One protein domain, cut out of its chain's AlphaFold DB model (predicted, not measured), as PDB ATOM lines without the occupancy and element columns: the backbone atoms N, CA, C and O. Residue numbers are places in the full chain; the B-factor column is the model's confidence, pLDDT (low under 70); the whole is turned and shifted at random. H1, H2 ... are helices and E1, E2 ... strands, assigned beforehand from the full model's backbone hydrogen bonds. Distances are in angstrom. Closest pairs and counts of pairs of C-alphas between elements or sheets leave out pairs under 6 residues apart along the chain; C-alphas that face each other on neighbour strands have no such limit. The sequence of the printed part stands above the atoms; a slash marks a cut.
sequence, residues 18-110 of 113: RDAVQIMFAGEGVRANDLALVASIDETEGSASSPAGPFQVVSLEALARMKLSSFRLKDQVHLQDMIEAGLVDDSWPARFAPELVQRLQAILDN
ATOM      1  N   ARG A  18     102.880  96.398  94.117       67.50
ATOM      2  CA  ARG A  18     102.884  97.830  93.770       67.50
ATOM      3  C   ARG A  18     103.885  98.670  94.580       67.50
ATOM      4  O   ARG A  18     104.198  99.773  94.162       67.50
ATOM      5  N   ASP A  19     104.344  98.159  95.721       69.44
ATOM      6  CA  ASP A  19     105.276  98.840  96.627       69.44
ATOM      7  C   ASP A  19     106.741  98.503  96.290       69.44
ATOM      8  O   ASP A  19     107.667  98.998  96.933       69.44
ATOM      9  N   ALA A  20     106.965  97.628  95.304       74.88
ATOM     10  CA  ALA A  20     108.293  97.227  94.873       74.88
ATOM     11  C   ALA A  20     108.933  98.290  93.966       74.88
ATOM     12  O   ALA A  20     108.280  98.874  93.103       74.88
ATOM     13  N   VAL A  21     110.244  98.483  94.122       79.06
ATOM     14  CA  VAL A  21     111.062  99.301  93.218       79.06
ATOM     15  C   VAL A  21     111.705  98.385  92.182       79.06
ATOM     16  O   VAL A  21     112.387  97.425  92.543       79.06
ATOM     17  N   GLN A  22     111.503  98.681  90.897       79.75
ATOM     18  CA  GLN A  22     112.174  97.981  89.804       79.75
ATOM     19  C   GLN A  22     113.444  98.743  89.401       79.75
ATOM     20  O   GLN A  22     113.372  99.918  89.051       79.75
ATOM     21  N   ILE A  23     114.596  98.068  89.439       83.69
ATOM     22  CA  ILE A  23     115.891  98.610  89.001       83.69
ATOM     23  C   ILE A  23     116.225  98.021  87.628       83.69
ATOM     24  O   ILE A  23     116.043  96.823  87.407       83.69
ATOM     25  N   MET A  24     116.686  98.867  86.707       82.62
ATOM     26  CA  MET A  24     117.040  98.510  85.330       82.62
ATOM     27  C   MET A  24     118.377  99.168  84.977       82.62
ATOM     28  O   MET A  24     118.652 100.271  85.449       82.62
ATOM     29  N   PHE A  25     119.197  98.505  84.162       83.44
ATOM     30  CA  PHE A  25     120.452  99.074  83.671       83.44
ATOM     31  C   PHE A  25     120.194  99.903  82.409       83.44
ATOM     32  O   PHE A  25     119.513  99.457  81.487       83.44
ATOM     33  N   ALA A  26     120.704 101.135  82.401       84.12
ATOM     34  CA  ALA A  26     120.576 102.050  81.271       84.12
ATOM     35  C   ALA A  26     121.352 101.520  80.057       84.12
ATOM     36  O   ALA A  26     122.465 101.021  80.208       84.12
ATOM     37  N   GLY A  27     120.772 101.635  78.860       81.81
ATOM     38  CA  GLY A  27     121.398 101.148  77.628       81.81
ATOM     39  C   GLY A  27     121.416  99.623  77.471       81.81
ATOM     40  O   GLY A  27     122.031  99.127  76.531       81.81
ATOM     41  N   GLU A  28     120.733  98.867  78.334       83.25
ATOM     42  CA  GLU A  28     120.639  97.405  78.234       83.25
ATOM     43  C   GLU A  28     119.220  96.947  77.880       83.25
ATOM     44  O   GLU A  28     118.236  97.626  78.171       83.25
ATOM     45  N   GLY A  29     119.093  95.783  77.240       78.00
ATOM     46  CA  GLY A  29     117.802  95.112  77.067       78.00
ATOM     47  C   GLY A  29     117.380  94.418  78.362       78.00
ATOM     48  O   GLY A  29     118.198  93.802  79.040       78.00
ATOM     49  N   VAL A  30     116.096  94.478  78.711       77.56
ATOM     50  CA  VAL A  30     115.559  93.815  79.916       77.56
ATOM     51  C   VAL A  30     115.382  92.322  79.662       77.56
ATOM     52  O   VAL A  30     115.514  91.494  80.564       77.56
ATOM     53  N   ARG A  31     115.048  91.974  78.419       76.50
ATOM     54  CA  ARG A  31     114.923  90.612  77.912       76.50
ATOM     55  C   ARG A  31     115.723  90.463  76.630       76.50
ATOM     56  O   ARG A  31     115.906  91.412  75.878       76.50
ATOM     57  N   ALA A  32     116.103  89.223  76.335       68.94
ATOM     58  CA  ALA A  32     116.887  88.881  75.151       68.94
ATOM     59  C   ALA A  32     116.224  89.261  73.810       68.94
ATOM     60  O   ALA A  32     116.923  89.351  72.811       68.94
ATOM     61  N   ASN A  33     114.901  89.472  73.780       75.81
ATOM     62  CA  ASN A  33     114.143  89.790  72.565       75.81
ATOM     63  C   ASN A  33     113.463  91.173  72.624       75.81
ATOM     64  O   ASN A  33     112.436  91.387  71.978       75.81
ATOM     65  N   ASP A  34     113.967  92.084  73.460       77.50
ATOM     66  CA  ASP A  34     113.450  93.451  73.503       77.50
ATOM     67  C   ASP A  34     113.857  94.212  72.234       77.50
ATOM     68  O   ASP A  34     115.013  94.197  71.821       77.50
ATOM     69  N   LEU A  35     112.892  94.908  71.627       79.00
ATOM     70  CA  LEU A  35     113.098  95.648  70.376       79.00
ATOM     71  C   LEU A  35     113.901  96.945  70.546       79.00
ATOM     72  O   LEU A  35     114.329  97.538  69.563       79.00
ATOM     73  N   ALA A  36     114.061  97.424  71.778       81.06
ATOM     74  CA  ALA A  36     114.917  98.560  72.072       81.06
ATOM     75  C   ALA A  36     115.545  98.418  73.455       81.06
ATOM     76  O   ALA A  36     114.998  97.767  74.348       81.06
ATOM     77  N   LEU A  37     116.685  99.080  73.618       83.69
ATOM     78  CA  LEU A  37     117.388  99.185  74.889       83.69
ATOM     79  C   LEU A  37     116.605 100.070  75.860       83.69
ATOM     80  O   LEU A  37     115.865 100.965  75.447       83.69
ATOM     81  N   VAL A  38     116.799  99.865  77.157       85.50
ATOM     82  CA  VAL A  38     116.348 100.809  78.182       85.50
ATOM     83  C   VAL A  38     116.966 102.184  77.915       85.50
ATOM     84  O   VAL A  38     118.091 102.278  77.419       85.50
ATOM     85  N   ALA A  39     116.221 103.244  78.233       81.94
ATOM     86  CA  ALA A  39     116.678 104.622  78.100       81.94
ATOM     87  C   ALA A  39     118.061 104.838  78.737       81.94
ATOM     88  O   ALA A  39     118.347 104.318  79.822       81.94
ATOM     89  N   SER A  40     118.911 105.605  78.056       85.06
ATOM     90  CA  SER A  40     120.144 106.127  78.635       85.06
ATOM     91  C   SER A  40     119.823 107.092  79.780       85.06
ATOM     92  O   SER A  40     118.752 107.699  79.827       85.06
ATOM     93  N   ILE A  41     120.783 107.292  80.684       81.75
ATOM     94  CA  ILE A  41     120.695 108.331  81.719       81.75
ATOM     95  C   ILE A  41     120.606 109.723  81.075       81.75
ATOM     96  O   ILE A  41     119.941 110.605  81.610       81.75
ATOM     97  N   ASP A  42     121.214 109.908  79.902       81.88
ATOM     98  CA  ASP A  42     121.183 111.179  79.173       81.88
ATOM     99  C   ASP A  42     119.812 111.471  78.537       81.88
ATOM    100  O   ASP A  42     119.509 112.616  78.216       81.88
ATOM    101  N   GLU A  43     118.950 110.458  78.398       81.44
ATOM    102  CA  GLU A  43     117.562 110.604  77.941       81.44
ATOM    103  C   GLU A  43     116.637 110.963  79.119       81.44
ATOM    104  O   GLU A  43     115.536 110.422  79.252       81.44
ATOM    105  N   THR A  44     117.094 111.849  80.011       83.88
ATOM    106  CA  THR A  44     116.323 112.311  81.168       83.88
ATOM    107  C   THR A  44     116.183 113.828  81.223       83.88
ATOM    108  O   THR A  44     117.048 114.587  80.791       83.88
ATOM    109  N   GLU A  45     115.058 114.270  81.769       82.69
ATOM    110  CA  GLU A  45     114.685 115.655  81.993       82.69
ATOM    111  C   GLU A  45     114.602 115.926  83.500       82.69
ATOM    112  O   GLU A  45     114.007 115.167  84.275       82.69
ATOM    113  N   GLY A  46     115.203 117.038  83.926       76.75
ATOM    114  CA  GLY A  46     115.254 117.423  85.330       76.75
ATOM    115  C   GLY A  46     113.927 118.002  85.811       76.75
ATOM    116  O   GLY A  46     113.542 119.102  85.422       76.75
ATOM    117  N   SER A  47     113.266 117.323  86.746       72.62
ATOM    118  CA  SER A  47     112.123 117.871  87.473       72.62
ATOM    119  C   SER A  47     112.621 118.685  88.669       72.62
ATOM    120  O   SER A  47     112.679 118.210  89.801       72.62
ATOM    121  N   ALA A  48     113.046 119.926  88.410       59.06
ATOM    122  CA  ALA A  48     113.571 120.824  89.444       59.06
ATOM    123  C   ALA A  48     112.492 121.317  90.432       59.06
ATOM    124  O   ALA A  48     112.814 121.710  91.551       59.06
ATOM    125  N   SER A  49     111.218 121.272  90.030       56.72
ATOM    126  CA  SER A  49     110.088 121.885  90.746       56.72
ATOM    127  C   SER A  49     109.146 120.868  91.396       56.72
ATOM    128  O   SER A  49     107.953 121.135  91.541       56.72
ATOM    129  N   SER A  50     109.647 119.691  91.778       65.56
ATOM    130  CA  SER A  50     108.824 118.707  92.479       65.56
ATOM    131  C   SER A  50     108.864 118.894  94.002       65.56
ATOM    132  O   SER A  50     109.942 119.120  94.559       65.56
ATOM    133  N   PRO A  51     107.733 118.735  94.723       67.69
ATOM    134  CA  PRO A  51     107.693 118.807  96.189       67.69
ATOM    135  C   PRO A  51     108.590 117.774  96.896       67.69
ATOM    136  O   PRO A  51     108.872 117.925  98.083       67.69
ATOM    137  N   ALA A  52     109.054 116.742  96.185       73.88
ATOM    138  CA  ALA A  52     109.981 115.728  96.691       73.88
ATOM    139  C   ALA A  52     111.475 116.081  96.502       73.88
ATOM    140  O   ALA A  52     112.337 115.295  96.893       73.88
ATOM    141  N   GLY A  53     111.791 117.249  95.927       76.12
ATOM    142  CA  GLY A  53     113.149 117.648  95.544       76.12
ATOM    143  C   GLY A  53     113.480 117.325  94.080       76.12
ATOM    144  O   GLY A  53     112.645 116.757  93.373       76.12
ATOM    145  N   PRO A  54     114.679 117.706  93.602       80.44
ATOM    146  CA  PRO A  54     115.067 117.503  92.212       80.44
ATOM    147  C   PRO A  54     115.255 116.015  91.906       80.44
ATOM    148  O   PRO A  54     116.022 115.325  92.580       80.44
ATOM    149  N   PHE A  55     114.594 115.529  90.858       82.00
ATOM    150  CA  PHE A  55     114.816 114.194  90.303       82.00
ATOM    151  C   PHE A  55     114.835 114.222  88.781       82.00
ATOM    152  O   PHE A  55     114.320 115.147  88.158       82.00
ATOM    153  N   GLN A  56     115.437 113.190  88.198       84.94
ATOM    154  CA  GLN A  56     115.467 112.978  86.757       84.94
ATOM    155  C   GLN A  56     114.282 112.105  86.342       84.94
ATOM    156  O   GLN A  56     114.004 111.087  86.979       84.94
ATOM    157  N   VAL A  57     113.589 112.509  85.284       86.81
ATOM    158  CA  VAL A  57     112.496 111.755  84.662       86.81
ATOM    159  C   VAL A  57     112.936 111.369  83.266       86.81
ATOM    160  O   VAL A  57     113.562 112.166  82.591       86.81
ATOM    161  N   VAL A  58     112.627 110.161  82.812       89.44
ATOM    162  CA  VAL A  58     112.884 109.780  81.416       89.44
ATOM    163  C   VAL A  58     112.146 110.722  80.453       89.44
ATOM    164  O   VAL A  58     111.011 111.115  80.731       89.44
ATOM    165  N   SER A  59     112.776 111.083  79.336       91.69
ATOM    166  CA  SER A  59     112.147 111.920  78.311       91.69
ATOM    167  C   SER A  59     110.899 111.241  77.744       91.69
ATOM    168  O   SER A  59     110.780 110.009  77.734       91.69
ATOM    169  N   LEU A  60     109.954 112.038  77.244       92.56
ATOM    170  CA  LEU A  60     108.707 111.504  76.694       92.56
ATOM    171  C   LEU A  60     108.962 110.536  75.523       92.56
ATOM    172  O   LEU A  60     108.320 109.491  75.423       92.56
ATOM    173  N   GLU A  61     109.943 110.849  74.675       92.69
ATOM    174  CA  GLU A  61     110.336 110.004  73.545       92.69
ATOM    175  C   GLU A  61     110.879 108.647  73.996       92.69
ATOM    176  O   GLU A  61     110.437 107.597  73.519       92.69
ATOM    177  N   ALA A  62     111.783 108.655  74.976       91.25
ATOM    178  CA  ALA A  62     112.342 107.437  75.535       91.25
ATOM    179  C   ALA A  62     111.278 106.615  76.283       91.25
ATOM    180  O   ALA A  62     111.248 105.388  76.165       91.25
ATOM    181  N   LEU A  63     110.341 107.270  76.976       93.00
ATOM    182  CA  LEU A  63     109.209 106.606  77.624       93.00
ATOM    183  C   LEU A  63     108.298 105.905  76.609       93.00
ATOM    184  O   LEU A  63     107.928 104.744  76.815       93.00
ATOM    185  N   ALA A  64     107.942 106.586  75.518       93.75
ATOM    186  CA  ALA A  64     107.128 106.007  74.454       93.75
ATOM    187  C   ALA A  64     107.850 104.827  73.792       93.75
ATOM    188  O   ALA A  64     107.256 103.758  73.646       93.75
ATOM    189  N   ARG A  65     109.151 104.964  73.500       94.25
ATOM    190  CA  ARG A  65     109.999 103.878  72.985       94.25
ATOM    191  C   ARG A  65     109.964 102.660  73.903       94.25
ATOM    192  O   ARG A  65     109.661 101.562  73.448       94.25
ATOM    193  N   MET A  66     110.180 102.847  75.204       92.06
ATOM    194  CA  MET A  66     110.135 101.763  76.191       92.06
ATOM    195  C   MET A  66     108.768 101.057  76.231       92.06
ATOM    196  O   MET A  66     108.706  99.822  76.301       92.06
ATOM    197  N   LYS A  67     107.666 101.818  76.165       92.56
ATOM    198  CA  LYS A  67     106.301 101.267  76.119       92.56
ATOM    199  C   LYS A  67     106.037 100.500  74.828       92.56
ATOM    200  O   LYS A  67     105.539  99.378  74.896       92.56
ATOM    201  N   LEU A  68     106.432 101.047  73.679       93.44
ATOM    202  CA  LEU A  68     106.309 100.395  72.375       93.44
ATOM    203  C   LEU A  68     107.164  99.128  72.289       93.44
ATOM    204  O   LEU A  68     106.723  98.149  71.696       93.44
ATOM    205  N   SER A  69     108.345  99.088  72.910       91.56
ATOM    206  CA  SER A  69     109.186  97.885  72.954       91.56
ATOM    207  C   SER A  69     108.568  96.775  73.805       91.56
ATOM    208  O   SER A  69     108.564  95.618  73.380       91.56
ATOM    209  N   SER A  70     107.990  97.113  74.967       88.88
ATOM    210  CA  SER A  70     107.321  96.142  75.850       88.88
ATOM    211  C   SER A  70     105.950  95.687  75.340       88.88
ATOM    212  O   SER A  70     105.596  94.524  75.528       88.88
ATOM    213  N   PHE A  71     105.189  96.603  74.739       91.25
ATOM    214  CA  PHE A  71     103.900  96.409  74.068       91.25
ATOM    215  C   PHE A  71     102.864  95.557  74.819       91.25
ATOM    216  O   PHE A  71     102.103  94.796  74.222       91.25
ATOM    217  N   ARG A  72     102.816  95.668  76.149       90.12
ATOM    218  CA  ARG A  72     101.793  95.000  76.972       90.12
ATOM    219  C   ARG A  72     100.503  95.813  76.927       90.12
ATOM    220  O   ARG A  72     100.557  97.013  76.691       90.12
ATOM    221  N   LEU A  73      99.369  95.210  77.287       91.06
ATOM    222  CA  LEU A  73      98.075  95.910  77.309       91.06
ATOM    223  C   LEU A  73      98.124  97.230  78.102       91.06
ATOM    224  O   LEU A  73      97.716  98.268  77.606       91.06
ATOM    225  N   LYS A  74      98.726  97.224  79.299       90.44
ATOM    226  CA  LYS A  74      98.910  98.452  80.092       90.44
ATOM    227  C   LYS A  74      99.759  99.515  79.383       90.44
ATOM    228  O   LYS A  74      99.610 100.694  79.657       90.44
ATOM    229  N   ASP A  75     100.718  99.108  78.557       92.94
ATOM    230  CA  ASP A  75     101.615 100.030  77.861       92.94
ATOM    231  C   ASP A  75     100.896 100.652  76.662       92.94
ATOM    232  O   ASP A  75     101.081 101.838  76.417       92.94
ATOM    233  N   GLN A  76     100.030  99.880  75.998       93.38
ATOM    234  CA  GLN A  76      99.131 100.356  74.944       93.38
ATOM    235  C   GLN A  76      98.122 101.373  75.492       93.38
ATOM    236  O   GLN A  76      98.041 102.467  74.950       93.38
ATOM    237  N   VAL A  77      97.463 101.081  76.623       94.12
ATOM    238  CA  VAL A  77      96.539 102.030  77.282       94.12
ATOM    239  C   VAL A  77      97.248 103.337  77.641       94.12
ATOM    240  O   VAL A  77      96.782 104.408  77.286       94.12
ATOM    241  N   HIS A  78      98.441 103.278  78.248       93.50
ATOM    242  CA  HIS A  78      99.189 104.508  78.534       93.50
ATOM    243  C   HIS A  78      99.558 105.307  77.272       93.50
ATOM    244  O   HIS A  78      99.725 106.519  77.359       93.50
ATOM    245  N   LEU A  79      99.790 104.644  76.133       94.44
ATOM    246  CA  LEU A  79     100.069 105.324  74.866       94.44
ATOM    247  C   LEU A  79      98.801 105.971  74.298       94.44
ATOM    248  O   LEU A  79      98.893 107.099  73.831       94.44
ATOM    249  N   GLN A  80      97.640 105.316  74.404       94.38
ATOM    250  CA  GLN A  80      96.339 105.910  74.067       94.38
ATOM    251  C   GLN A  80      96.077 107.167  74.905       94.38
ATOM    252  O   GLN A  80      95.822 108.222  74.334       94.38
ATOM    253  N   ASP A  81      96.274 107.097  76.226       93.94
ATOM    254  CA  ASP A  81      96.127 108.256  77.120       93.94
ATOM    255  C   ASP A  81      97.065 109.411  76.716       93.94
ATOM    256  O   ASP A  81      96.699 110.584  76.759       93.94
ATOM    257  N   MET A  82      98.305 109.095  76.317       95.00
ATOM    258  CA  MET A  82      99.263 110.099  75.839       95.00
ATOM    259  C   MET A  82      98.848 110.725  74.506       95.00
ATOM    260  O   MET A  82      99.115 111.908  74.297       95.00
ATOM    261  N   ILE A  83      98.210 109.957  73.623       94.19
ATOM    262  CA  ILE A  83      97.661 110.456  72.359       94.19
ATOM    263  C   ILE A  83      96.461 111.367  72.633       94.19
ATOM    264  O   ILE A  83      96.422 112.489  72.133       94.19
ATOM    265  N   GLU A  84      95.534 110.946  73.495       93.06
ATOM    266  CA  GLU A  84      94.373 111.752  73.898       93.06
ATOM    267  C   GLU A  84      94.800 113.072  74.564       93.06
ATOM    268  O   GLU A  84      94.234 114.131  74.295       93.06
ATOM    269  N   ALA A  85      95.859 113.037  75.379       94.44
ATOM    270  CA  ALA A  85      96.444 114.224  76.000       94.44
ATOM    271  C   ALA A  85      97.247 115.120  75.030       94.44
ATOM    272  O   ALA A  85      97.715 116.183  75.444       94.44
ATOM    273  N   GLY A  86      97.444 114.709  73.770       93.19
ATOM    274  CA  GLY A  86      98.222 115.448  72.768       93.19
ATOM    275  C   GLY A  86      99.737 115.441  73.010       93.19
ATOM    276  O   GLY A  86     100.445 116.325  72.531       93.19
ATOM    277  N   LEU A  87     100.243 114.478  73.784       93.38
ATOM    278  CA  LEU A  87     101.676 114.300  74.041       93.38
ATOM    279  C   LEU A  87     102.356 113.498  72.921       93.38
ATOM    280  O   LEU A  87     103.527 113.728  72.619       93.38
ATOM    281  N   VAL A  88     101.618 112.569  72.309       94.31
ATOM    282  CA  VAL A  88     102.045 111.735  71.176       94.31
ATOM    283  C   VAL A  88     101.044 111.909  70.035       94.31
ATOM    284  O   VAL A  88      99.845 111.951  70.278       94.31
ATOM    285  N   ASP A  89     101.520 112.014  68.795       93.06
ATOM    286  CA  ASP A  89     100.680 112.249  67.612       93.06
ATOM    287  C   ASP A  89     101.252 111.575  66.348       93.06
ATOM    288  O   ASP A  89     102.281 110.893  66.394       93.06
ATOM    289  N   ASP A  90     100.612 111.803  65.200       93.31
ATOM    290  CA  ASP A  90     100.979 111.230  63.895       93.31
ATOM    291  C   ASP A  90     102.386 111.619  63.394       93.31
ATOM    292  O   ASP A  90     102.885 111.039  62.428       93.31
ATOM    293  N   SER A  91     103.065 112.582  64.029       94.50
ATOM    294  CA  SER A  91     104.457 112.937  63.709       94.50
ATOM    295  C   SER A  91     105.485 112.013  64.372       94.50
ATOM    296  O   SER A  91     106.648 111.965  63.961       94.50
ATOM    297  N   TRP A  92     105.079 111.269  65.402       95.31
ATOM    298  CA  TRP A  92     105.965 110.431  66.208       95.31
ATOM    299  C   TRP A  92     106.519 109.180  65.520       95.31
ATOM    300  O   TRP A  92     107.664 108.837  65.819       95.31
ATOM    301  N   PRO A  93     105.811 108.498  64.597       93.56
ATOM    302  CA  PRO A  93     106.358 107.322  63.928       93.56
ATOM    303  C   PRO A  93     107.721 107.576  63.262       93.56
ATOM    304  O   PRO A  93     108.598 106.721  63.308       93.56
ATOM    305  N   ALA A  94     107.976 108.783  62.743       92.75
ATOM    306  CA  ALA A  94     109.265 109.135  62.139       92.75
ATOM    307  C   ALA A  94     110.470 109.061  63.107       92.75
ATOM    308  O   ALA A  94     111.615 109.082  62.660       92.75
ATOM    309  N   ARG A  95     110.225 108.980  64.421       91.94
ATOM    310  CA  ARG A  95     111.248 108.943  65.478       91.94
ATOM    311  C   ARG A  95     111.656 107.524  65.880       91.94
ATOM    312  O   ARG A  95     112.600 107.355  66.646       91.94
ATOM    313  N   PHE A  96     110.959 106.496  65.390       93.12
ATOM    314  CA  PHE A  96     111.142 105.121  65.854       93.12
ATOM    315  C   PHE A  96     111.583 104.151  64.754       93.12
ATOM    316  O   PHE A  96     111.412 104.383  63.560       93.12
ATOM    317  N   ALA A  97     112.148 103.018  65.182       91.75
ATOM    318  CA  ALA A  97     112.494 101.911  64.294       91.75
ATOM    319  C   ALA A  97     111.234 101.261  63.679       91.75
ATOM    320  O   ALA A  97     110.171 101.292  64.308       91.75
ATOM    321  N   PRO A  98     111.334 100.623  62.495       91.94
ATOM    322  CA  PRO A  98     110.178 100.127  61.745       91.94
ATOM    323  C   PRO A  98     109.214  99.226  62.531       91.94
ATOM    324  O   PRO A  98     108.002  99.359  62.370       91.94
ATOM    325  N   GLU A  99     109.697  98.341  63.412       92.44
ATOM    326  CA  GLU A  99     108.787  97.498  64.204       92.44
ATOM    327  C   GLU A  99     107.993  98.301  65.247       92.44
ATOM    328  O   GLU A  99     106.841  97.983  65.543       92.44
ATOM    329  N   LEU A 100     108.593  99.354  65.809       93.69
ATOM    330  CA  LEU A 100     107.927 100.241  66.764       93.69
ATOM    331  C   LEU A 100     106.947 101.183  66.057       93.69
ATOM    332  O   LEU A 100     105.885 101.462  66.604       93.69
ATOM    333  N   VAL A 101     107.272 101.604  64.829       94.31
ATOM    334  CA  VAL A 101     106.366 102.351  63.944       94.31
ATOM    335  C   VAL A 101     105.082 101.575  63.710       94.31
ATOM    336  O   VAL A 101     104.005 102.114  63.929       94.31
ATOM    337  N   GLN A 102     105.183 100.295  63.340       94.50
ATOM    338  CA  GLN A 102     104.003  99.450  63.121       94.50
ATOM    339  C   GLN A 102     103.133  99.342  64.378       94.50
ATOM    340  O   GLN A 102     101.909  99.400  64.298       94.50
ATOM    341  N   ARG A 103     103.765  99.218  65.550       94.62
ATOM    342  CA  ARG A 103     103.072  99.157  66.842       94.62
ATOM    343  C   ARG A 103     102.368 100.462  67.198       94.62
ATOM    344  O   ARG A 103     101.250 100.414  67.692       94.62
ATOM    345  N   LEU A 104     103.017 101.603  66.968       94.00
ATOM    346  CA  LEU A 104     102.425 102.914  67.221       94.00
ATOM    347  C   LEU A 104     101.274 103.192  66.252       94.00
ATOM    348  O   LEU A 104     100.211 103.622  66.688       94.00
ATOM    349  N   GLN A 105     101.456 102.873  64.968       93.94
ATOM    350  CA  GLN A 105     100.423 103.047  63.951       93.94
ATOM    351  C   GLN A 105      99.168 102.234  64.277       93.94
ATOM    352  O   GLN A 105      98.069 102.757  64.187       93.94
ATOM    353  N   ALA A 106      99.320 100.995  64.759       93.19
ATOM    354  CA  ALA A 106      98.180 100.179  65.175       93.19
ATOM    355  C   ALA A 106      97.352 100.814  66.312       93.19
ATOM    356  O   ALA A 106      96.150 100.579  66.384       93.19
ATOM    357  N   ILE A 107      97.981 101.602  67.193       93.00
ATOM    358  CA  ILE A 107      97.283 102.324  68.267       93.00
ATOM    359  C   ILE A 107      96.601 103.582  67.715       93.00
ATOM    360  O   ILE A 107      95.465 103.859  68.080       93.00
ATOM    361  N   LEU A 108      97.273 104.325  66.830       91.00
ATOM    362  CA  LEU A 108      96.711 105.520  66.188       91.00
ATOM    363  C   LEU A 108      95.493 105.179  65.316       91.00
ATOM    364  O   LEU A 108      94.498 105.900  65.334       91.00
ATOM    365  N   ASP A 109      95.552 104.056  64.600       91.44
ATOM    366  CA  ASP A 109      94.472 103.584  63.732       91.44
ATOM    367  C   ASP A 109      93.275 103.032  64.523       91.44
ATOM    368  O   ASP A 109      92.158 102.997  64.001       91.44
ATOM    369  N   ASN A 110      93.491 102.588  65.767       86.50
ATOM    370  CA  ASN A 110      92.444 102.062  66.640       86.50
ATOM    371  C   ASN A 110      92.517 102.662  68.059       86.50
ATOM    372  O   ASN A 110      92.966 101.992  68.999       86.50
TER     373      ASN A 110
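What this domain is: This is residues 18 to 110 of the 113 residues of an uncharacterized protein of Planctomycetaceae bacterium (UniProt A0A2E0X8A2). A long unnamed stretch, residues 18 to 43, leads into a two-stranded hairpin, E1 and E2, at one end of a small helical head: H1 and H2 fold back on each other, H4 crosses both, and short H3 packs on H4. The printed part has 93 residues, with two antiparallel strands, then four named helices; it is mostly helix and compact, radius of gyration of the C-alphas 14.0 A, spans 39 by 33 by 27 A.

How they stand to each other: Look at E1, residues 44 to 47, and E2, residues 55 to 58: N 45 and O 57 are within hydrogen-bond range at 2.7 A. H1, residues 60 to 70, and H2, residues 73 to 84, form a helical hairpin, closest C-alphas Lys 67 and Asp 75, 5.2 A. H4, residues 98 to 109, touches H1, about perpendicular at 82 degrees, closest C-alphas Leu 68 and Leu 100, 5.8 A. H3, residues 92 to 95, touches H4, closest C-alphas Pro 93 and Val 101, 5.0 A. Every O i to N i+4 pair is within range in H1 and H2, 7 of 8 in H4; H3 is too short.

Where its parts are: Find C-alpha 44 at (116.323, 112.311, 81.168), where E1 begins. H1 spans 15.4 A and H2 16.6 A; H4 runs 16.2 A to C-alpha 109 at (94.472, 103.584, 63.732).

The domain as a whole: The printed part has no cut. Residues 18 to 19, 32 and 48 to 51 are under 70 in pLDDT.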